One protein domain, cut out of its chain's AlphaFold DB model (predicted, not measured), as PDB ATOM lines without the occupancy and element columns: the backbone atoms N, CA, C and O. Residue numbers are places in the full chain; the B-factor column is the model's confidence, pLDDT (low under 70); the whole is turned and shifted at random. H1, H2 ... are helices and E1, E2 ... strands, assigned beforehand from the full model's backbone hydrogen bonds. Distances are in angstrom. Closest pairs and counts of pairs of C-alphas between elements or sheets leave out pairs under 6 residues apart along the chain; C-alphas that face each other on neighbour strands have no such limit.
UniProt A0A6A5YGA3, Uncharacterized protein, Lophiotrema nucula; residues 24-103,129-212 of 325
ATOM      1  N   ILE A  24     -59.518  54.942  49.411       91.38
ATOM      2  CA  ILE A  24     -58.152  54.441  49.515       91.38
ATOM      3  C   ILE A  24     -57.249  55.643  49.717       91.38
ATOM      4  O   ILE A  24     -57.120  56.489  48.828       91.38
ATOM      5  N   ASP A  25     -56.616  55.697  50.880       92.44
ATOM      6  CA  ASP A  25     -55.653  56.737  51.196       92.44
ATOM      7  C   ASP A  25     -54.245  56.209  50.983       92.44
ATOM      8  O   ASP A  25     -53.872  55.139  51.476       92.44
ATOM      9  N   PHE A  26     -53.455  56.996  50.260       92.06
ATOM     10  CA  PHE A  26     -52.075  56.678  49.954       92.06
ATOM     11  C   PHE A  26     -51.124  57.617  50.687       92.06
ATOM     12  O   PHE A  26     -51.234  58.838  50.559       92.06
ATOM     13  N   SER A  27     -50.129  57.053  51.358       88.94
ATOM     14  CA  SER A  27     -49.011  57.795  51.938       88.94
ATOM     15  C   SER A  27     -47.675  57.232  51.460       88.94
ATOM     16  O   SER A  27     -47.585  56.104  50.967       88.94
ATOM     17  N   ALA A  28     -46.628  58.055  51.537       80.62
ATOM     18  CA  ALA A  28     -45.276  57.581  51.281       80.62
ATOM     19  C   ALA A  28     -44.891  56.556  52.355       80.62
ATOM     20  O   ALA A  28     -45.242  56.726  53.526       80.62
ATOM     21  N   SER A  29     -44.174  55.503  51.964       70.19
ATOM     22  CA  SER A  29     -43.587  54.615  52.961       70.19
ATOM     23  C   SER A  29     -42.411  55.322  53.638       70.19
ATOM     24  O   SER A  29     -41.545  55.885  52.973       70.19
ATOM     25  N   GLU A  30     -42.397  55.335  54.970       64.38
ATOM     26  CA  GLU A  30     -41.371  56.028  55.770       64.38
ATOM     27  C   GLU A  30     -40.091  55.197  55.965       64.38
ATOM     28  O   GLU A  30     -39.092  55.703  56.474       64.38
ATOM     29  N   SER A  31     -40.095  53.921  55.577       60.38
ATOM     30  CA  SER A  31     -38.958  53.015  55.754       60.38
ATOM     31  C   SER A  31     -38.135  52.876  54.475       60.38
ATOM     32  O   SER A  31     -38.676  52.558  53.418       60.38
ATOM     33  N   LEU A  32     -36.811  53.009  54.613       55.53
ATOM     34  CA  LEU A  32     -35.821  52.702  53.567       55.53
ATOM     35  C   LEU A  32     -35.888  51.236  53.097       55.53
ATOM     36  O   LEU A  32     -35.560  50.950  51.951       55.53
ATOM     37  N   ASP A  33     -36.360  50.338  53.966       61.06
ATOM     38  CA  ASP A  33     -36.692  48.952  53.642       61.06
ATOM     39  C   ASP A  33     -38.135  48.640  54.093       61.06
ATOM     40  O   ASP A  33     -38.360  48.236  55.237       61.06
ATOM     41  N   PRO A  34     -39.145  48.903  53.243       58.59
ATOM     42  CA  PRO A  34     -40.551  48.630  53.560       58.59
ATOM     43  C   PRO A  34     -40.883  47.144  53.622       58.59
ATOM     44  O   PRO A  34     -41.915  46.751  54.171       58.59
ATOM     45  N   PHE A  35     -40.032  46.306  53.038       69.06
ATOM     46  CA  PHE A  35     -40.339  44.912  52.781       69.06
ATOM     47  C   PHE A  35     -39.470  44.051  53.687       69.06
ATOM     48  O   PHE A  35     -38.488  43.449  53.269       69.06
ATOM     49  N   GLY A  36     -39.866  43.995  54.962       64.06
ATOM     50  CA  GLY A  36     -39.293  43.053  55.918       64.06
ATOM     51  C   GLY A  36     -39.470  41.585  55.482       64.06
ATOM     52  O   GLY A  36     -40.116  41.292  54.476       64.06
ATOM     53  N   PRO A  37     -38.966  40.617  56.268       65.00
ATOM     54  CA  PRO A  37     -38.979  39.193  55.907       65.00
ATOM     55  C   PRO A  37     -40.384  38.586  55.738       65.00
ATOM     56  O   PRO A  37     -40.512  37.485  55.215       65.00
ATOM     57  N   SER A  38     -41.430  39.282  56.188       69.56
ATOM     58  CA  SER A  38     -42.835  38.897  56.030       69.56
ATOM     59  C   SER A  38     -43.472  39.374  54.720       69.56
ATOM     60  O   SER A  38     -44.650  39.101  54.494       69.56
ATOM     61  N   ALA A  39     -42.742  40.103  53.871       80.44
ATOM     62  CA  ALA A  39     -43.255  40.547  52.583       80.44
ATOM     63  C   ALA A  39     -43.432  39.363  51.626       80.44
ATOM     64  O   ALA A  39     -42.516  38.566  51.413       80.44
ATOM     65  N   VAL A  40     -44.609  39.282  51.012       86.19
ATOM     66  CA  VAL A  40     -44.870  38.370  49.900       86.19
ATOM     67  C   VAL A  40     -44.443  39.093  48.634       86.19
ATOM     68  O   VAL A  40     -44.880  40.219  48.400       86.19
ATOM     69  N   CYS A  41     -43.554  38.481  47.855       87.12
ATOM     70  CA  CYS A  41     -43.068  39.083  46.625       87.12
ATOM     71  C   CYS A  41     -43.159  38.122  45.444       87.12
ATOM     72  O   CYS A  41     -42.817  36.945  45.567       87.12
ATOM     73  N   SER A  42     -43.500  38.668  44.285       90.06
ATOM     74  CA  SER A  42     -43.527  37.996  42.989       90.06
ATOM     75  C   SER A  42     -42.607  38.685  41.991       90.06
ATOM     76  O   SER A  42     -42.284  39.869  42.112       90.06
ATOM     77  N   LEU A  43     -42.155  37.920  41.002       89.31
ATOM     78  CA  LEU A  43     -41.330  38.407  39.905       89.31
ATOM     79  C   LEU A  43     -42.137  38.389  38.616       89.31
ATOM     80  O   LEU A  43     -42.806  37.402  38.320       89.31
ATOM     81  N   HIS A  44     -42.036  39.474  37.856       89.81
ATOM     82  CA  HIS A  44     -42.767  39.677  36.611       89.81
ATOM     83  C   HIS A  44     -41.826  40.202  35.536       89.81
ATOM     84  O   HIS A  44     -41.088  41.161  35.774       89.81
ATOM     85  N   GLY A  45     -41.857  39.591  34.354       85.44
ATOM     86  CA  GLY A  45     -40.984  39.947  33.239       85.44
ATOM     87  C   GLY A  45     -40.474  38.727  32.480       85.44
ATOM     88  O   GLY A  45     -41.025  37.640  32.624       85.44
ATOM     89  N   ASP A  46     -39.416  38.945  31.709       82.19
ATOM     90  CA  ASP A  46     -38.741  37.950  30.881       82.19
ATOM     91  C   ASP A  46     -37.304  37.728  31.373       82.19
ATOM     92  O   ASP A  46     -36.678  38.606  31.986       82.19
ATOM     93  N   GLU A  47     -36.762  36.546  31.077       77.44
ATOM     94  CA  GLU A  47     -35.377  36.219  31.410       77.44
ATOM     95  C   GLU A  47     -34.404  37.182  30.703       77.44
ATOM     96  O   GLU A  47     -34.568  37.508  29.525       77.44
ATOM     97  N   ASP A  48     -33.413  37.675  31.452       70.69
ATOM     98  CA  ASP A  48     -32.273  38.479  30.974       70.69
ATOM     99  C   ASP A  48     -32.602  39.753  30.156       70.69
ATOM    100  O   ASP A  48     -31.735  40.300  29.467       70.69
ATOM    101  N   THR A  49     -33.839  40.262  30.218       79.38
ATOM    102  CA  THR A  49     -34.256  41.454  29.452       79.38
ATOM    103  C   THR A  49     -34.983  42.493  30.300       79.38
ATOM    104  O   THR A  49     -34.449  43.577  30.526       79.38
ATOM    105  N   VAL A  50     -36.190  42.189  30.778       84.81
ATOM    106  CA  VAL A  50     -37.064  43.114  31.518       84.81
ATOM    107  C   VAL A  50     -37.595  42.388  32.733       84.81
ATOM    108  O   VAL A  50     -38.152  41.307  32.604       84.81
ATOM    109  N   GLY A  51     -37.463  42.983  33.912       87.12
ATOM    110  CA  GLY A  51     -37.892  42.336  35.143       87.12
ATOM    111  C   GLY A  51     -38.253  43.338  36.215       87.12
ATOM    112  O   GLY A  51     -37.566  44.344  36.394       87.12
ATOM    113  N   ILE A  52     -39.308  43.040  36.956       88.81
ATOM    114  CA  ILE A  52     -39.637  43.722  38.198       88.81
ATOM    115  C   ILE A  52     -39.956  42.696  39.278       88.81
ATOM    116  O   ILE A  52     -40.410  41.586  39.001       88.81
ATOM    117  N   LYS A  53     -39.761  43.101  40.525       88.44
ATOM    118  CA  LYS A  53     -40.223  42.390  41.707       88.44
ATOM    119  C   LYS A  53     -41.304  43.226  42.376       88.44
ATOM    120  O   LYS A  53     -41.030  44.342  42.814       88.44
ATOM    121  N   PHE A  54     -42.519  42.703  42.443       90.19
ATOM    122  CA  PHE A  54     -43.587  43.293  43.240       90.19
ATOM    123  C   PHE A  54     -43.530  42.702  44.643       90.19
ATOM    124  O   PHE A  54     -43.300  41.507  44.792       90.19
ATOM    125  N   CYS A  55     -43.700  43.530  45.664       88.44
ATOM    126  CA  CYS A  55     -43.730  43.110  47.058       88.44
ATOM    127  C   CYS A  55     -44.922  43.742  47.766       88.44
ATOM    128  O   CYS A  55     -45.231  44.917  47.563       88.44
ATOM    129  N   LEU A  56     -45.553  42.961  48.634       89.81
ATOM    130  CA  LEU A  56     -46.688  43.369  49.442       89.81
ATOM    131  C   LEU A  56     -46.502  42.860  50.872       89.81
ATOM    132  O   LEU A  56     -46.237  41.678  51.102       89.81
ATOM    133  N   SER A  57     -46.659  43.744  51.847       88.19
ATOM    134  CA  SER A  57     -46.566  43.417  53.267       88.19
ATOM    135  C   SER A  57     -47.618  44.179  54.060       88.19
ATOM    136  O   SER A  57     -48.108  45.231  53.652       88.19
ATOM    137  N   GLN A  58     -47.979  43.655  55.226       87.88
ATOM    138  CA  GLN A  58     -48.723  44.451  56.191       87.88
ATOM    139  C   GLN A  58     -47.806  45.549  56.743       87.88
ATOM    140  O   GLN A  58     -46.649  45.290  57.077       87.88
ATOM    141  N   SER A  59     -48.323  46.771  56.847       84.44
ATOM    142  CA  SER A  59     -47.533  47.907  57.315       84.44
ATOM    143  C   SER A  59     -47.341  47.827  58.833       84.44
ATOM    144  O   SER A  59     -48.308  47.862  59.597       84.44
ATOM    145  N   ASN A  60     -46.082  47.798  59.279       79.56
ATOM    146  CA  ASN A  60     -45.737  47.860  60.704       79.56
ATOM    147  C   ASN A  60     -45.945  49.263  61.300       79.56
ATOM    148  O   ASN A  60     -46.177  49.401  62.497       79.56
ATOM    149  N   ALA A  61     -45.850  50.309  60.472       80.56
ATOM    150  CA  ALA A  61     -45.952  51.700  60.916       80.56
ATOM    151  C   ALA A  61     -47.407  52.160  61.122       80.56
ATOM    152  O   ALA A  61     -47.677  53.041  61.933       80.56
ATOM    153  N   SER A  62     -48.352  51.568  60.389       83.56
ATOM    154  CA  SER A  62     -49.786  51.846  60.496       83.56
ATOM    155  C   SER A  62     -50.578  50.531  60.486       83.56
ATOM    156  O   SER A  62     -50.750  49.940  59.416       83.56
ATOM    157  N   PRO A  63     -51.047  50.053  61.657       83.88
ATOM    158  CA  PRO A  63     -51.834  48.824  61.763       83.88
ATOM    159  C   PRO A  63     -53.119  48.894  60.938       83.88
ATOM    160  O   PRO A  63     -53.804  49.915  60.969       83.88
ATOM    161  N   GLY A  64     -53.446  47.824  60.208       83.94
ATOM    162  CA  GLY A  64     -54.605  47.762  59.299       83.94
ATOM    163  C   GLY A  64     -54.380  48.456  57.944       83.94
ATOM    164  O   GLY A  64     -55.332  48.718  57.217       83.94
ATOM    165  N   SER A  65     -53.132  48.802  57.628       88.94
ATOM    166  CA  SER A  65     -52.693  49.275  56.311       88.94
ATOM    167  C   SER A  65     -51.705  48.271  55.713       88.94
ATOM    168  O   SER A  65     -51.155  47.430  56.432       88.94
ATOM    169  N   PHE A  66     -51.428  48.379  54.418       88.88
ATOM    170  CA  PHE A  66     -50.427  47.554  53.743       88.88
ATOM    171  C   PHE A  66     -49.418  48.420  52.988       88.88
ATOM    172  O   PHE A  66     -49.759  49.492  52.482       88.88
ATOM    173  N   ASP A  67     -48.177  47.952  52.932       89.31
ATOM    174  CA  ASP A  67     -47.113  48.537  52.128       89.31
ATOM    175  C   ASP A  67     -46.974  47.702  50.848       89.31
ATOM    176  O   ASP A  67     -46.825  46.481  50.887       89.31
ATOM    177  N   ALA A  68     -47.054  48.364  49.699       89.94
ATOM    178  CA  ALA A  68     -46.875  47.771  48.382       89.94
ATOM    179  C   ALA A  68     -45.684  48.429  47.696       89.94
ATOM    180  O   ALA A  68     -45.457  49.631  47.848       89.94
ATOM    181  N   GLY A  69     -44.931  47.678  46.905       89.00
ATOM    182  CA  GLY A  69     -43.857  48.277  46.136       89.00
ATOM    183  C   GLY A  69     -43.389  47.457  44.969       89.00
ATOM    184  O   GLY A  69     -43.632  46.259  44.866       89.00
ATOM    185  N   VAL A  70     -42.715  48.163  44.075       88.31
ATOM    186  CA  VAL A  70     -42.142  47.617  42.857       88.31
ATOM    187  C   VAL A  70     -40.659  47.919  42.874       88.31
ATOM    188  O   VAL A  70     -40.248  49.059  43.094       88.31
ATOM    189  N   ILE A  71     -39.869  46.884  42.642       85.44
ATOM    190  CA  ILE A  71     -38.424  46.945  42.521       85.44
ATOM    191  C   ILE A  71     -38.075  46.604  41.077       85.44
ATOM    192  O   ILE A  71     -38.378  45.505  40.614       85.44
ATOM    193  N   ALA A  72     -37.448  47.526  40.354       85.69
ATOM    194  CA  ALA A  72     -36.986  47.258  38.998       85.69
ATOM    195  C   ALA A  72     -35.704  46.414  39.022       85.69
ATOM    196  O   ALA A  72     -34.777  46.715  39.774       85.69
ATOM    197  N   CYS A  73     -35.643  45.390  38.170       82.75
ATOM    198  CA  CYS A  73     -34.478  44.531  37.991       82.75
ATOM    199  C   CYS A  73     -33.651  45.012  36.793       82.75
ATOM    200  O   CYS A  73     -34.069  44.811  35.649       82.75
ATOM    201  N   PRO A  74     -32.489  45.657  37.010       76.06
ATOM    202  CA  PRO A  74     -31.760  46.330  35.935       76.06
ATOM    203  C   PRO A  74     -31.306  45.406  34.800       76.06
ATOM    204  O   PRO A  74     -31.168  45.868  33.673       76.06
ATOM    205  N   GLN A  75     -31.074  44.120  35.083       76.12
ATOM    206  CA  GLN A  75     -30.664  43.111  34.099       76.12
ATOM    207  C   GLN A  75     -31.740  42.036  33.870       76.12
ATOM    208  O   GLN A  75     -31.442  40.970  33.339       76.12
ATOM    209  N   GLY A  76     -32.990  42.317  34.248       77.19
ATOM    210  CA  GLY A  76     -34.096  41.373  34.113       77.19
ATOM    211  C   GLY A  76     -34.159  40.349  35.245       77.19
ATOM    212  O   GLY A  76     -33.765  40.619  36.383       77.19
ATOM    213  N   ILE A  77     -34.735  39.187  34.952       82.25
ATOM    214  CA  ILE A  77     -34.856  38.080  35.903       82.25
ATOM    215  C   ILE A  77     -33.858  37.005  35.477       82.25
ATOM    216  O   ILE A  77     -33.862  36.583  34.325       82.25
ATOM    217  N   SER A  78     -32.987  36.564  36.381       79.06
ATOM    218  CA  SER A  78     -32.096  35.438  36.098       79.06
ATOM    219  C   SER A  78     -32.871  34.119  36.064       79.06
ATOM    220  O   SER A  78     -33.892  33.978  36.733       79.06
ATOM    221  N   ALA A  79     -32.329  33.110  35.377       70.12
ATOM    222  CA  ALA A  79     -32.937  31.779  35.212       70.12
ATOM    223  C   ALA A  79     -33.299  31.037  36.524       70.12
ATOM    224  O   ALA A  79     -34.016  30.040  36.516       70.12
ATOM    225  N   ASN A  80     -32.801  31.493  37.676       69.31
ATOM    226  CA  ASN A  80     -33.160  30.992  39.006       69.31
ATOM    227  C   ASN A  80     -34.253  31.826  39.706       69.31
ATOM    228  O   ASN A  80     -34.466  31.652  40.906       69.31
ATOM    229  N   GLY A  81     -34.923  32.735  38.992       68.25
ATOM    230  CA  GLY A  81     -35.964  33.599  39.541       68.25
ATOM    231  C   GLY A  81     -35.410  34.604  40.546       68.25
ATOM    232  O   GLY A  81     -35.984  34.786  41.616       68.25
ATOM    233  N   ILE A  82     -34.270  35.230  40.248       77.12
ATOM    234  CA  ILE A  82     -33.705  36.303  41.072       77.12
ATOM    235  C   ILE A  82     -33.630  37.573  40.228       77.12
ATOM    236  O   ILE A  82     -33.381  37.543  39.029       77.12
ATOM    237  N   CYS A  83     -33.878  38.711  40.863       75.31
ATOM    238  CA  CYS A  83     -33.694  40.018  40.249       75.31
ATOM    239  C   CYS A  83     -32.196  40.211  39.946       75.31
ATOM    240  O   CYS A  83     -31.396  40.317  40.880       75.31
ATOM    241  N   SER A  84     -31.800  40.186  38.671       66.94
ATOM    242  CA  SER A  84     -30.395  40.280  38.262       66.94
ATOM    243  C   SER A  84     -29.976  41.747  38.088       66.94
ATOM    244  O   SER A  84     -30.723  42.583  37.568       66.94
ATOM    245  N   GLY A  85     -28.768  42.092  38.552       61.53
ATOM    246  CA  GLY A  85     -28.191  43.425  38.359       61.53
ATOM    247  C   GLY A  85     -27.141  43.834  39.391       61.53
ATOM    248  O   GLY A  85     -27.256  43.523  40.573       61.53
ATOM    249  N   ALA A  86     -26.124  44.576  38.939       44.06
ATOM    250  CA  ALA A  86     -25.215  45.329  39.801       44.06
ATOM    251  C   ALA A  86     -25.713  46.782  39.918       44.06
ATOM    252  O   ALA A  86     -25.823  47.472  38.906       44.06
ATOM    253  N   GLY A  87     -26.011  47.237  41.137       50.41
ATOM    254  CA  GLY A  87     -26.502  48.591  41.433       50.41
ATOM    255  C   GLY A  87     -27.560  48.591  42.539       50.41
ATOM    256  O   GLY A  87     -28.080  47.531  42.886       50.41
ATOM    257  N   GLU A  88     -27.874  49.762  43.103       54.19
ATOM    258  CA  GLU A  88     -29.023  49.873  44.006       54.19
ATOM    259  C   GLU A  88     -30.316  49.682  43.196       54.19
ATOM    260  O   GLU A  88     -30.528  50.390  42.206       54.19
ATOM    261  N   PRO A  89     -31.165  48.704  43.555       62.28
ATOM    262  CA  PRO A  89     -32.432  48.496  42.877       62.28
ATOM    263  C   PRO A  89     -33.320  49.737  43.018       62.28
ATOM    264  O   PRO A  89     -33.540  50.226  44.125       62.28
ATOM    265  N   TYR A  90     -33.877  50.221  41.905       67.19
ATOM    266  CA  TYR A  90     -34.866  51.297  41.957       67.19
ATOM    267  C   TYR A  90     -36.154  50.752  42.547       67.19
ATOM    268  O   TYR A  90     -36.776  49.858  41.967       67.19
ATOM    269  N   ASN A  91     -36.540  51.289  43.698       78.56
ATOM    270  CA  ASN A  91     -37.736  50.878  44.400       78.56
ATOM    271  C   ASN A  91     -38.732  52.034  44.499       78.56
ATOM    272  O   ASN A  91     -38.394  53.209  44.636       78.56
ATOM    273  N   ILE A  92     -40.001  51.680  44.392       84.25
ATOM    274  CA  ILE A  92     -41.115  52.569  44.683       84.25
ATOM    275  C   ILE A  92     -41.945  51.841  45.709       84.25
ATOM    276  O   ILE A  92     -42.289  50.677  45.507       84.25
ATOM    277  N   SER A  93     -42.243  52.514  46.809       86.88
ATOM    278  CA  SER A  93     -42.993  51.934  47.909       86.88
ATOM    279  C   SER A  93     -44.070  52.892  48.372       86.88
ATOM    280  O   SER A  93     -43.860  54.091  48.558       86.88
ATOM    281  N   ILE A  94     -45.264  52.355  48.536       89.56
ATOM    282  CA  ILE A  94     -46.444  53.114  48.888       89.56
ATOM    283  C   ILE A  94     -47.189  52.398  49.990       89.56
ATOM    284  O   ILE A  94     -47.342  51.179  49.967       89.56
ATOM    285  N   ARG A  95     -47.685  53.178  50.938       90.44
ATOM    286  CA  ARG A  95     -48.601  52.688  51.948       90.44
ATOM    287  C   ARG A  95     -50.016  52.987  51.511       90.44
ATOM    288  O   ARG A  95     -50.330  54.132  51.185       90.44
ATOM    289  N   ALA A  96     -50.867  51.975  51.530       91.31
ATOM    290  CA  ALA A  96     -52.281  52.107  51.230       91.31
ATOM    291  C   ALA A  96     -53.115  51.750  52.462       91.31
ATOM    292  O   ALA A  96     -52.840  50.785  53.180       91.31
ATOM    293  N   THR A  97     -54.142  52.558  52.708       91.69
ATOM    294  CA  THR A  97     -55.113  52.346  53.782       91.69
ATOM    295  C   THR A  97     -56.515  52.362  53.203       91.69
ATOM    296  O   THR A  97     -56.883  53.297  52.495       91.69
ATOM    297  N   LEU A  98     -57.286  51.326  53.512       90.94
ATOM    298  CA  LEU A  98     -58.640  51.138  53.014       90.94
ATOM    299  C   LEU A  98     -59.661  51.615  54.042       90.94
ATOM    300  O   LEU A  98     -59.584  51.276  55.224       90.94
ATOM    301  N   PHE A  99     -60.658  52.346  53.565       90.75
ATOM    302  CA  PHE A  99     -61.802  52.771  54.351       90.75
ATOM    303  C   PHE A  99     -63.094  52.446  53.611       90.75
ATOM    304  O   PHE A  99     -63.214  52.670  52.406       90.75
ATOM    305  N   THR A 100     -64.082  51.965  54.351       90.25
ATOM    306  CA  THR A 100     -65.474  51.895  53.904       90.25
ATOM    307  C   THR A 100     -66.206  53.131  54.394       90.25
ATOM    308  O   THR A 100     -65.979  53.614  55.504       90.25
ATOM    309  N   ARG A 101     -67.074  53.683  53.553       91.62
ATOM    310  CA  ARG A 101     -67.960  54.791  53.913       91.62
ATOM    311  C   ARG A 101     -69.217  54.754  53.058       91.62
ATOM    312  O   ARG A 101     -69.351  53.907  52.185       91.62
ATOM    313  N   THR A 102     -70.125  55.687  53.292       93.06
ATOM    314  CA  THR A 102     -71.277  55.924  52.420       93.06
ATOM    315  C   THR A 102     -71.098  57.237  51.675       93.06
ATOM    316  O   THR A 102     -70.447  58.154  52.181       93.06
ATOM    317  N   ALA A 103     -71.669  57.345  50.483       93.00
ATOM    318  CA  ALA A 103     -71.681  58.576  49.712       93.00
ATOM    319  C   ALA A 103     -72.970  58.688  48.897       93.00
ATOM    320  O   ALA A 103     -73.446  57.706  48.327       93.00
ATOM    321  N   THR A 129     -56.083  42.618  56.873       64.25
ATOM    322  CA  THR A 129     -55.210  41.585  57.459       64.25
ATOM    323  C   THR A 129     -54.786  40.528  56.443       64.25
ATOM    324  O   THR A 129     -53.803  39.829  56.671       64.25
ATOM    325  N   THR A 130     -55.482  40.432  55.307       70.00
ATOM    326  CA  THR A 130     -55.184  39.485  54.229       70.00
ATOM    327  C   THR A 130     -54.671  40.226  52.993       70.00
ATOM    328  O   THR A 130     -55.413  40.880  52.264       70.00
ATOM    329  N   THR A 131     -53.364  40.144  52.754       80.25
ATOM    330  CA  THR A 131     -52.708  40.709  51.562       80.25
ATOM    331  C   THR A 131     -52.748  39.760  50.361       80.25
ATOM    332  O   THR A 131     -52.491  40.179  49.239       80.25
ATOM    333  N   GLU A 132     -53.104  38.493  50.569       86.88
ATOM    334  CA  GLU A 132     -53.082  37.444  49.543       86.88
ATOM    335  C   GLU A 132     -53.990  37.734  48.327       86.88
ATOM    336  O   GLU A 132     -53.481  37.669  47.206       86.88
ATOM    337  N   PRO A 133     -55.268  38.146  48.474       85.94
ATOM    338  CA  PRO A 133     -56.107  38.451  47.308       85.94
ATOM    339  C   PRO A 133     -55.590  39.652  46.506       85.94
ATOM    340  O   PRO A 133     -55.636  39.659  45.278       85.94
ATOM    341  N   ILE A 134     -55.052  40.654  47.207       88.38
ATOM    342  CA  ILE A 134     -54.442  41.846  46.604       88.38
ATOM    343  C   ILE A 134     -53.210  41.432  45.795       88.38
ATOM    344  O   ILE A 134     -53.034  41.876  44.662       88.38
ATOM    345  N   HIS A 135     -52.375  40.557  46.360       90.00
ATOM    346  CA  HIS A 135     -51.197  40.030  45.685       90.00
ATOM    347  C   HIS A 135     -51.578  39.255  44.417       90.00
ATOM    348  O   HIS A 135     -51.025  39.527  43.359       90.00
ATOM    349  N   ALA A 136     -52.572  38.364  44.487       89.69
ATOM    350  CA  ALA A 136     -53.042  37.600  43.331       89.69
ATOM    351  C   ALA A 136     -53.606  38.497  42.210       89.69
ATOM    352  O   ALA A 136     -53.321  38.279  41.032       89.69
ATOM    353  N   ALA A 137     -54.368  39.536  42.565       89.19
ATOM    354  CA  ALA A 137     -54.887  40.509  41.603       89.19
ATOM    355  C   ALA A 137     -53.761  41.305  40.920       89.19
ATOM    356  O   ALA A 137     -53.785  41.514  39.705       89.19
ATOM    357  N   MET A 138     -52.749  41.719  41.689       90.75
ATOM    358  CA  MET A 138     -51.564  42.390  41.149       90.75
ATOM    359  C   MET A 138     -50.725  41.459  40.275       90.75
ATOM    360  O   MET A 138     -50.239  41.898  39.234       90.75
ATOM    361  N   ASP A 139     -50.597  40.185  40.646       90.62
ATOM    362  CA  ASP A 139     -49.882  39.189  39.851       90.62
ATOM    363  C   ASP A 139     -50.522  39.002  38.480       90.62
ATOM    364  O   ASP A 139     -49.818  38.960  37.472       90.62
ATOM    365  N   TRP A 140     -51.852  38.954  38.420       88.31
ATOM    366  CA  TRP A 140     -52.568  38.908  37.149       88.31
ATOM    367  C   TRP A 140     -52.308  40.161  36.299       88.31
ATOM    368  O   TRP A 140     -52.019  40.045  35.109       88.31
ATOM    369  N   LEU A 141     -52.351  41.352  36.907       89.19
ATOM    370  CA  LEU A 141     -52.194  42.630  36.203       89.19
ATOM    371  C   LEU A 141     -50.757  42.877  35.700       89.19
ATOM    372  O   LEU A 141     -50.557  43.492  34.652       89.19
ATOM    373  N   LEU A 142     -49.752  42.426  36.454       90.06
ATOM    374  CA  LEU A 142     -48.331  42.567  36.115       90.06
ATOM    375  C   LEU A 142     -47.837  41.478  35.159       90.06
ATOM    376  O   LEU A 142     -46.867  41.690  34.417       90.06
ATOM    377  N   ASN A 143     -48.522  40.338  35.117       88.81
ATOM    378  CA  ASN A 143     -48.216  39.274  34.183       88.81
ATOM    379  C   ASN A 143     -48.716  39.619  32.771       88.81
ATOM    380  O   ASN A 143     -49.840  39.314  32.366       88.81
ATOM    381  N   HIS A 144     -47.824  40.215  31.983       84.38
ATOM    382  CA  HIS A 144     -48.103  40.609  30.606       84.38
ATOM    383  C   HIS A 144     -48.546  39.435  29.710       84.38
ATOM    384  O   HIS A 144     -49.380  39.631  28.827       84.38
ATOM    385  N   THR A 145     -48.054  38.215  29.964       82.94
ATOM    386  CA  THR A 145     -48.458  37.021  29.203       82.94
ATOM    387  C   THR A 145     -49.884  36.586  29.533       82.94
ATOM    388  O   THR A 145     -50.642  36.260  28.622       82.94
ATOM    389  N   ALA A 146     -50.285  36.655  30.808       74.56
ATOM    390  CA  ALA A 146     -51.648  36.344  31.237       74.56
ATOM    391  C   ALA A 146     -52.667  37.337  30.660       74.56
ATOM    392  O   ALA A 146     -53.776  36.947  30.302       74.56
ATOM    393  N   ALA A 147     -52.270  38.603  30.520       68.06
ATOM    394  CA  ALA A 147     -53.090  39.653  29.922       68.06
ATOM    395  C   ALA A 147     -53.052  39.676  28.377       68.06
ATOM    396  O   ALA A 147     -53.760  40.471  27.762       68.06
ATOM    397  N   GLY A 148     -52.219  38.844  27.734       78.25
ATOM    398  CA  GLY A 148     -52.032  38.854  26.278       78.25
ATOM    399  C   GLY A 148     -51.437  40.163  25.739       78.25
ATOM    400  O   GLY A 148     -51.665  40.518  24.582       78.25
ATOM    401  N   LEU A 149     -50.703  40.901  26.576       82.62
ATOM    402  CA  LEU A 149     -50.110  42.190  26.235       82.62
ATOM    403  C   LEU A 149     -48.667  42.008  25.748       82.62
ATOM    404  O   LEU A 149     -47.891  41.299  26.390       82.62
ATOM    405  N   PRO A 150     -48.249  42.697  24.670       86.50
ATOM    406  CA  PRO A 150     -46.835  42.800  24.334       86.50
ATOM    407  C   PRO A 150     -46.052  43.400  25.505       86.50
ATOM    408  O   PRO A 150     -46.499  44.382  26.103       86.50
ATOM    409  N   LEU A 151     -44.861  42.866  25.787       84.12
ATOM    410  CA  LEU A 151     -44.028  43.299  26.914       84.12
ATOM    411  C   LEU A 151     -43.855  44.824  26.957       84.12
ATOM    412  O   LEU A 151     -44.114  45.431  27.990       84.12
ATOM    413  N   ILE A 152     -43.525  45.461  25.830       85.88
ATOM    414  CA  ILE A 152     -43.300  46.919  25.736       85.88
ATOM    415  C   ILE A 152     -44.529  47.784  26.063       85.88
ATOM    416  O   ILE A 152     -44.394  48.979  26.310       85.88
ATOM    417  N   SER A 153     -45.726  47.200  26.037       85.31
ATOM    418  CA  SER A 153     -46.992  47.861  26.369       85.31
ATOM    419  C   SER A 153     -47.519  47.441  27.743       85.31
ATOM    420  O   SER A 153     -48.595  47.876  28.144       85.31
ATOM    421  N   SER A 154     -46.783  46.589  28.457       87.75
ATOM    422  CA  SER A 154     -47.179  46.078  29.762       87.75
ATOM    423  C   SER A 154     -46.815  47.040  30.902       87.75
ATOM    424  O   SER A 154     -45.830  47.782  30.800       87.75
ATOM    425  N   PRO A 155     -47.536  46.983  32.037       87.88
ATOM    426  CA  PRO A 155     -47.147  47.706  33.248       87.88
ATOM    427  C   PRO A 155     -45.736  47.338  33.729       87.88
ATOM    428  O   PRO A 155     -44.989  48.202  34.184       87.88
ATOM    429  N   THR A 156     -45.335  46.076  33.565       87.94
ATOM    430  CA  THR A 156     -43.991  45.588  33.901       87.94
ATOM    431  C   THR A 156     -42.898  46.369  33.175       87.94
ATOM    432  O   THR A 156     -41.926  46.806  33.793       87.94
ATOM    433  N   PHE A 157     -43.086  46.640  31.883       87.38
ATOM    434  CA  PHE A 157     -42.140  47.448  31.119       87.38
ATOM    435  C   PHE A 157     -42.152  48.921  31.520       87.38
ATOM    436  O   PHE A 157     -41.093  49.537  31.518       87.38
ATOM    437  N   LEU A 158     -43.296  49.493  31.907       87.06
ATOM    438  CA  LEU A 158     -43.352  50.870  32.412       87.06
ATOM    439  C   LEU A 158     -42.483  51.043  33.666       87.06
ATOM    440  O   LEU A 158     -41.694  51.984  33.754       87.06
ATOM    441  N   PHE A 159     -42.615  50.127  34.628       86.56
ATOM    442  CA  PHE A 159     -41.824  50.169  35.857       86.56
ATOM    443  C   PHE A 159     -40.340  49.897  35.597       86.56
ATOM    444  O   PHE A 159     -39.490  50.481  36.259       86.56
ATOM    445  N   TRP A 160     -40.002  49.069  34.611       85.50
ATOM    446  CA  TRP A 160     -38.607  48.802  34.260       85.50
ATOM    447  C   TRP A 160     -37.957  49.922  33.418       85.50
ATOM    448  O   TRP A 160     -36.799  50.285  33.633       85.50
ATOM    449  N   ASN A 161     -38.686  50.511  32.464       81.12
ATOM    450  CA  ASN A 161     -38.151  51.434  31.459       81.12
ATOM    451  C   ASN A 161     -38.029  52.882  31.971       81.12
ATOM    452  O   ASN A 161     -38.783  53.781  31.588       81.12
ATOM    453  N   ARG A 162     -36.995  53.134  32.779       73.62
ATOM    454  CA  ARG A 162     -36.634  54.476  33.275       73.62
ATOM    455  C   ARG A 162     -36.401  55.505  32.164       73.62
ATOM    456  O   ARG A 162     -36.797  56.665  32.286       73.62
ATOM    457  N   ASN A 163     -35.734  55.098  31.089       67.81
ATOM    458  CA  ASN A 163     -35.285  56.021  30.044       67.81
ATOM    459  C   ASN A 163     -36.432  56.477  29.134       67.81
ATOM    460  O   ASN A 163     -36.389  57.594  28.618       67.81
ATOM    461  N   GLY A 164     -37.480  55.660  28.988       60.69
ATOM    462  CA  GLY A 164     -38.673  55.992  28.207       60.69
ATOM    463  C   GLY A 164     -39.506  57.148  28.772       60.69
ATOM    464  O   GLY A 164     -40.269  57.753  28.026       60.69
ATOM    465  N   LEU A 165     -39.334  57.491  30.056       57.75
ATOM    466  CA  LEU A 165     -40.078  58.552  30.753       57.75
ATOM    467  C   LEU A 165     -39.282  59.863  30.930       57.75
ATOM    468  O   LEU A 165     -39.678  60.728  31.707       57.75
ATOM    469  N   GLY A 166     -38.170  60.043  30.206       51.47
ATOM    470  CA  GLY A 166     -37.435  61.318  30.179       51.47
ATOM    471  C   GLY A 166     -36.172  61.389  31.047       51.47
ATOM    472  O   GLY A 166     -35.707  62.483  31.349       51.47
ATOM    473  N   GLY A 167     -35.590  60.246  31.431       52.81
ATOM    474  CA  GLY A 167     -34.188  60.115  31.873       52.81
ATOM    475  C   GLY A 167     -33.810  60.691  33.249       52.81
ATOM    476  O   GLY A 167     -32.788  60.296  33.811       52.81
ATOM    477  N   ILE A 168     -34.618  61.573  33.838       60.84
ATOM    478  CA  ILE A 168     -34.375  62.129  35.177       60.84
ATOM    479  C   ILE A 168     -34.985  61.188  36.223       60.84
ATOM    480  O   ILE A 168     -36.160  60.837  36.142       60.84
ATOM    481  N   GLU A 169     -34.196  60.811  37.231       63.25
ATOM    482  CA  GLU A 169     -34.588  59.878  38.305       63.25
ATOM    483  C   GLU A 169     -35.900  60.269  38.998       63.25
ATOM    484  O   GLU A 169     -36.782  59.439  39.210       63.25
ATOM    485  N   TYR A 170     -36.056  61.567  39.260       57.84
ATOM    486  CA  TYR A 170     -37.243  62.140  39.887       57.84
ATOM    487  C   TYR A 170     -38.492  62.117  38.993       57.84
ATOM    488  O   TYR A 170     -39.602  62.041  39.506       57.84
ATOM    489  N   GLY A 171     -38.340  62.199  37.667       59.53
ATOM    490  CA  GLY A 171     -39.482  62.200  36.743       59.53
ATOM    491  C   GLY A 171     -40.107  60.813  36.611       59.53
ATOM    492  O   GLY A 171     -41.325  60.667  36.679       59.53
ATOM    493  N   TRP A 172     -39.254  59.790  36.507       71.38
ATOM    494  CA  TRP A 172     -39.683  58.392  36.472       71.38
ATOM    495  C   TRP A 172     -40.462  58.005  37.734       71.38
ATOM    496  O   TRP A 172     -41.543  57.423  37.631       71.38
ATOM    497  N   SER A 173     -39.959  58.376  38.919       73.94
ATOM    498  CA  SER A 173     -40.596  57.983  40.179       73.94
ATOM    499  C   SER A 173     -42.003  58.562  40.318       73.94
ATOM    500  O   SER A 173     -42.895  57.848  40.760       73.94
ATOM    501  N   ILE A 174     -42.255  59.800  39.876       81.31
ATOM    502  CA  ILE A 174     -43.591  60.418  39.934       81.31
ATOM    503  C   ILE A 174     -44.615  59.622  39.117       81.31
ATOM    504  O   ILE A 174     -45.695  59.308  39.627       81.31
ATOM    505  N   GLU A 175     -44.300  59.301  37.863       84.06
ATOM    506  CA  GLU A 175     -45.237  58.595  36.981       84.06
ATOM    507  C   GLU A 175     -45.438  57.142  37.410       84.06
ATOM    508  O   GLU A 175     -46.562  56.634  37.404       84.06
ATOM    509  N   ALA A 176     -44.385  56.492  37.895       85.12
ATOM    510  CA  ALA A 176     -44.491  55.153  38.444       85.12
ATOM    511  C   ALA A 176     -45.254  55.130  39.791       85.12
ATOM    512  O   ALA A 176     -46.075  54.239  40.000       85.12
ATOM    513  N   TYR A 177     -45.120  56.146  40.656       88.19
ATOM    514  CA  TYR A 177     -45.958  56.305  41.859       88.19
ATOM    515  C   TYR A 177     -47.438  56.466  41.508       88.19
ATOM    516  O   TYR A 177     -48.291  55.822  42.120       88.19
ATOM    517  N   LYS A 178     -47.762  57.334  40.543       89.56
ATOM    518  CA  LYS A 178     -49.144  57.514  40.074       89.56
ATOM    519  C   LYS A 178     -49.692  56.218  39.496       89.56
ATOM    520  O   LYS A 178     -50.807  55.839  39.832       89.56
ATOM    521  N   THR A 179     -48.893  55.522  38.692       90.62
ATOM    522  CA  THR A 179     -49.312  54.263  38.080       90.62
ATOM    523  C   THR A 179     -49.567  53.191  39.130       90.62
ATOM    524  O   THR A 179     -50.623  52.570  39.105       90.62
ATOM    525  N   LEU A 180     -48.678  53.035  40.116       90.75
ATOM    526  CA  LEU A 180     -48.886  52.090  41.213       90.75
ATOM    527  C   LEU A 180     -50.154  52.419  42.019       90.75
ATOM    528  O   LEU A 180     -50.936  51.517  42.306       90.75
ATOM    529  N   LYS A 181     -50.413  53.704  42.318       93.00
ATOM    530  CA  LYS A 181     -51.679  54.145  42.938       93.00
ATOM    531  C   LYS A 181     -52.886  53.747  42.095       93.00
ATOM    532  O   LYS A 181     -53.835  53.177  42.622       93.00
ATOM    533  N   SER A 182     -52.853  54.036  40.797       92.62
ATOM    534  CA  SER A 182     -53.944  53.716  39.874       92.62
ATOM    535  C   SER A 182     -54.193  52.215  39.772       92.62
ATOM    536  O   SER A 182     -55.346  51.806  39.796       92.62
ATOM    537  N   MET A 183     -53.141  51.398  39.711       92.06
ATOM    538  CA  MET A 183     -53.253  49.938  39.665       92.06
ATOM    539  C   MET A 183     -53.844  49.373  40.956       92.06
ATOM    540  O   MET A 183     -54.768  48.568  40.896       92.06
ATOM    541  N   LEU A 184     -53.372  49.841  42.116       91.62
ATOM    542  CA  LEU A 184     -53.933  49.448  43.408       91.62
ATOM    543  C   LEU A 184     -55.406  49.854  43.517       91.62
ATOM    544  O   LEU A 184     -56.228  49.054  43.937       91.62
ATOM    545  N   THR A 185     -55.782  51.061  43.099       91.06
ATOM    546  CA  THR A 185     -57.197  51.463  43.075       91.06
ATOM    547  C   THR A 185     -58.013  50.618  42.098       91.06
ATOM    548  O   THR A 185     -59.138  50.234  42.414       91.06
ATOM    549  N   PHE A 186     -57.451  50.301  40.929       89.56
ATOM    550  CA  PHE A 186     -58.115  49.509  39.900       89.56
ATOM    551  C   PHE A 186     -58.479  48.114  40.404       89.56
ATOM    552  O   PHE A 186     -59.614  47.707  40.209       89.56
ATOM    553  N   ILE A 187     -57.590  47.409  41.111       88.06
ATOM    554  CA  ILE A 187     -57.911  46.062  41.617       88.06
ATOM    555  C   ILE A 187     -59.070  46.069  42.626       88.06
ATOM    556  O   ILE A 187     -59.900  45.165  42.596       88.06
ATOM    557  N   PHE A 188     -59.183  47.097  43.477       84.94
ATOM    558  CA  PHE A 188     -60.304  47.217  44.419       84.94
ATOM    559  C   PHE A 188     -61.621  47.562  43.727       84.94
ATOM    560  O   PHE A 188     -62.686  47.278  44.271       84.94
ATOM    561  N   TRP A 189     -61.558  48.195  42.557       84.25
ATOM    562  CA  TRP A 189     -62.729  48.441  41.727       84.25
ATOM    563  C   TRP A 189     -63.112  47.195  40.918       84.25
ATOM    564  O   TRP A 189     -64.265  46.773  40.964       84.25
ATOM    565  N   GLU A 190     -62.144  46.583  40.234       84.19
ATOM    566  CA  GLU A 190     -62.357  45.479  39.300       84.19
ATOM    567  C   GLU A 190     -62.838  44.213  40.015       84.19
ATOM    568  O   GLU A 190     -63.849  43.628  39.631       84.19
ATOM    569  N   PHE A 191     -62.163  43.826  41.100       78.44
ATOM    570  CA  PHE A 191     -62.436  42.585  41.831       78.44
ATOM    571  C   PHE A 191     -63.429  42.766  42.991       78.44
ATOM    572  O   PHE A 191     -63.426  41.997  43.953       78.44
ATOM    573  N   ASN A 192     -64.288  43.787  42.924       78.00
ATOM    574  CA  ASN A 192     -65.361  43.986  43.895       78.00
ATOM    575  C   ASN A 192     -66.570  43.086  43.580       78.00
ATOM    576  O   ASN A 192     -66.936  42.891  42.421       78.00
ATOM    577  N   THR A 193     -67.242  42.595  44.621       74.69
ATOM    578  CA  THR A 193     -68.465  41.782  44.532       74.69
ATOM    579  C   THR A 193     -69.602  42.475  43.778       74.69
ATOM    580  O   THR A 193     -70.388  41.794  43.124       74.69
ATOM    581  N   ASN A 194     -69.678  43.807  43.822       72.06
ATOM    582  CA  ASN A 194     -70.703  44.601  43.134       72.06
ATOM    583  C   ASN A 194     -70.215  45.241  41.814       72.06
ATOM    584  O   ASN A 194     -70.779  46.232  41.351       72.06
ATOM    585  N   ASN A 195     -69.137  44.732  41.209       72.62
ATOM    586  CA  ASN A 195     -68.694  45.191  39.889       72.62
ATOM    587  C   ASN A 195     -69.364  44.385  38.761       72.62
ATOM    588  O   ASN A 195     -69.610  43.190  38.903       72.62
ATOM    589  N   TRP A 196     -69.587  45.007  37.597       63.91
ATOM    590  CA  TRP A 196     -70.052  44.310  36.385       63.91
ATOM    591  C   TRP A 196     -69.070  43.240  35.885       63.91
ATOM    592  O   TRP A 196     -69.482  42.361  35.132       63.91
ATOM    593  N   GLY A 197     -67.800  43.300  36.302       62.50
ATOM    594  CA  GLY A 197     -66.807  42.248  36.062       62.50
ATOM    595  C   GLY A 197     -67.039  40.964  36.870       62.50
ATOM    596  O   GLY A 197     -66.470  39.929  36.533       62.50
ATOM    597  N   ASN A 198     -67.892  40.990  37.903       70.19
ATOM    598  CA  ASN A 198     -68.262  39.793  38.653       70.19
ATOM    599  C   ASN A 198     -69.173  38.887  37.788       70.19
ATOM    600  O   ASN A 198     -70.261  39.326  37.399       70.19
ATOM    601  N   PRO A 199     -68.797  37.622  37.513       73.38
ATOM    602  CA  PRO A 199     -69.638  36.685  36.762       73.38
ATOM    603  C   PRO A 199     -71.032  36.492  37.372       73.38
ATOM    604  O   PRO A 199     -72.007  36.334  36.636       73.38
ATOM    605  N   ASP A 200     -71.137  36.577  38.700       75.56
ATOM    606  CA  ASP A 200     -72.414  36.460  39.404       75.56
ATOM    607  C   ASP A 200     -73.325  37.663  39.104       75.56
ATOM    608  O   ASP A 200     -74.533  37.497  38.956       75.56
ATOM    609  N   MET A 201     -72.758  38.867  38.912       74.31
ATOM    610  CA  MET A 201     -73.506  40.057  38.468       74.31
ATOM    611  C   MET A 201     -73.980  39.920  37.020       74.31
ATOM    612  O   MET A 201     -75.087  40.350  36.694       74.31
ATOM    613  N   ALA A 202     -73.167  39.326  36.140       69.06
ATOM    614  CA  ALA A 202     -73.498  39.172  34.720       69.06
ATOM    615  C   ALA A 202     -74.681  38.215  34.475       69.06
ATOM    616  O   ALA A 202     -75.398  38.359  33.483       69.06
ATOM    617  N   HIS A 203     -74.897  37.266  35.387       69.81
ATOM    618  CA  HIS A 203     -75.984  36.284  35.334       69.81
ATOM    619  C   HIS A 203     -77.003  36.451  36.465       69.81
ATOM    620  O   HIS A 203     -77.789  35.544  36.731       69.81
ATOM    621  N   ALA A 204     -77.000  37.611  37.120       71.50
ATOM    622  CA  ALA A 204     -77.900  37.919  38.214       71.50
ATOM    623  C   ALA A 204     -79.365  37.860  37.758       71.50
ATOM    624  O   ALA A 204     -79.820  38.699  36.977       71.50
ATOM    625  N   GLU A 205     -80.131  36.906  38.287       69.81
ATOM    626  CA  GLU A 205     -81.586  36.949  38.185       69.81
ATOM    627  C   GLU A 205     -82.102  38.061  39.105       69.81
ATOM    628  O   GLU A 205     -81.960  38.005  40.328       69.81
ATOM    629  N   GLN A 206     -82.665  39.109  38.504       71.25
ATOM    630  CA  GLN A 206     -83.307  40.183  39.252       71.25
ATOM    631  C   GLN A 206     -84.668  39.694  39.749       71.25
ATOM    632  O   GLN A 206     -85.505  39.242  38.963       71.25
ATOM    633  N   GLY A 207     -84.895  39.794  41.057       70.38
ATOM    634  CA  GLY A 207     -86.201  39.557  41.655       70.38
ATOM    635  C   GLY A 207     -87.259  40.543  41.137       70.38
ATOM    636  O   GLY A 207     -86.928  41.534  40.483       70.38
ATOM    637  N   PRO A 208     -88.548  40.326  41.460       67.12
ATOM    638  CA  PRO A 208     -89.646  41.204  41.033       67.12
ATOM    639  C   PRO A 208     -89.479  42.669  41.476       67.12
ATOM    640  O   PRO A 208     -90.021  43.562  40.832       67.12
ATOM    641  N   ASP A 209     -88.678  42.910  42.518       68.06
ATOM    642  CA  ASP A 209     -88.364  44.238  43.053       68.06
ATOM    643  C   ASP A 209     -87.024  44.804  42.526       68.06
ATOM    644  O   ASP A 209     -86.519  45.799  43.043       68.06
ATOM    645  N   GLY A 210     -86.407  44.158  41.528       67.69
ATOM    646  CA  GLY A 210     -85.091  44.527  40.990       67.69
ATOM    647  C   GLY A 210     -83.908  44.155  41.893       67.69
ATOM    648  O   GLY A 210     -82.779  44.565  41.630       67.69
ATOM    649  N   THR A 211     -84.151  43.390  42.961       69.75
ATOM    650  CA  THR A 211     -83.131  42.951  43.920       69.75
ATOM    651  C   THR A 211     -82.331  41.767  43.389       69.75
ATOM    652  O   THR A 211     -82.864  40.885  42.717       69.75
ATOM    653  N   VAL A 212     -81.037  41.736  43.707       77.31
ATOM    654  CA  VAL A 212     -80.118  40.670  43.299       77.31
ATOM    655  C   VAL A 212     -79.758  39.848  44.532       77.31
ATOM    656  O   VAL A 212     -79.250  40.383  45.510       77.31
TER     657      VAL A 212
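Overview. This is residues 24 to 103 and 129 to 212 of the 325 residues of an uncharacterized protein of Lophiotrema nucula (UniProt A0A6A5YGA3). A twisted sheet of five strands is covered on one face by three helices, H1, H2 and H3, and a tail with the short helix H4 trails away beyond the end of H3. The arrangement is two layers, helices on one face of a sheet; the tail gives much of the length, and residues 205 to 211 stick out free. The printed part has 164 residues, with strands E1 to E5 followed by helices H1 to H4, and the class is mixed. The sheet runs E1 - E5 - E4 - E3 - E2, all antiparallel. The whole is compact, with a radius of gyration of the C-alphas of 17.7 A, yet elongated in outline, spanning 64 by 37 by 32 A.

Along the chain. E1, residues 24 to 28, begins at C-alpha 24 (-58.152, 54.441, 49.515). E2 is residues 40 to 45, E3 residues 51 to 58, 23.8 A, and E4 residues 65 to 73, 26.3 A. E5, residues 91 to 103, measures 35.2 A and bends by 62 degrees at residue 100. H1 is residues 132 to 142, 15.1 A, and H2 residues 155 to 160. H3, residues 169 to 190, measures 31.3 A and ends at C-alpha 190 (-62.357, 45.479, 39.300). H4 is residues 199 to 202.

Arrangement. E1 and E2 are the edge strands. E1 and E5 are antiparallel neighbours, with N 25 and O 97 within hydrogen-bond range at 2.9 A. E2, E3, E4 and E5 form a meander, each strand the antiparallel neighbour of the one before, with three hairpins; N 42 and O 54 are 2.9 A apart, N 55 and O 69 2.8 A, and N 68 and O 94 2.8 A, within hydrogen-bond range. H3 is on the sheet at a height of 8.6 A, over E5 and slantwise to it at 36 degrees on the local plane; the closest C-alphas are those of Ile 92 and Tyr 177, 6.7 A. H1, at a height of 9.1 A, runs along the strands, at 18 degrees to E3 on the local plane. H2, at 7.8 A, runs across them, on the same face as H3. H3 touches H1 with residues 183 to 187 alone, at a steep tilt of 60 degrees, closest at the C-alphas of Ala 137 and Ile 187, 6.3 A. H4 touches no helix and is not on the sheet. Every O i to N i+4 pair is within hydrogen-bond range in H1 and H2, 17 of 18 in H3; H4 is too short for such a pair.

Size, cuts and confidence. The C-alphas farthest apart, Ala 86 and Pro 208, are 64.6 A apart. Residues 104 to 128 are not printed, and C-alphas 103 and 129 are 24.9 A apart across that cut. The long links are E1 to E2, E4 to E5 and H1 to H2. Mean pLDDT of the printed part is 79.3, with 38 residues under 70, among them 30 to 38, 84 to 90 and 163 to 171.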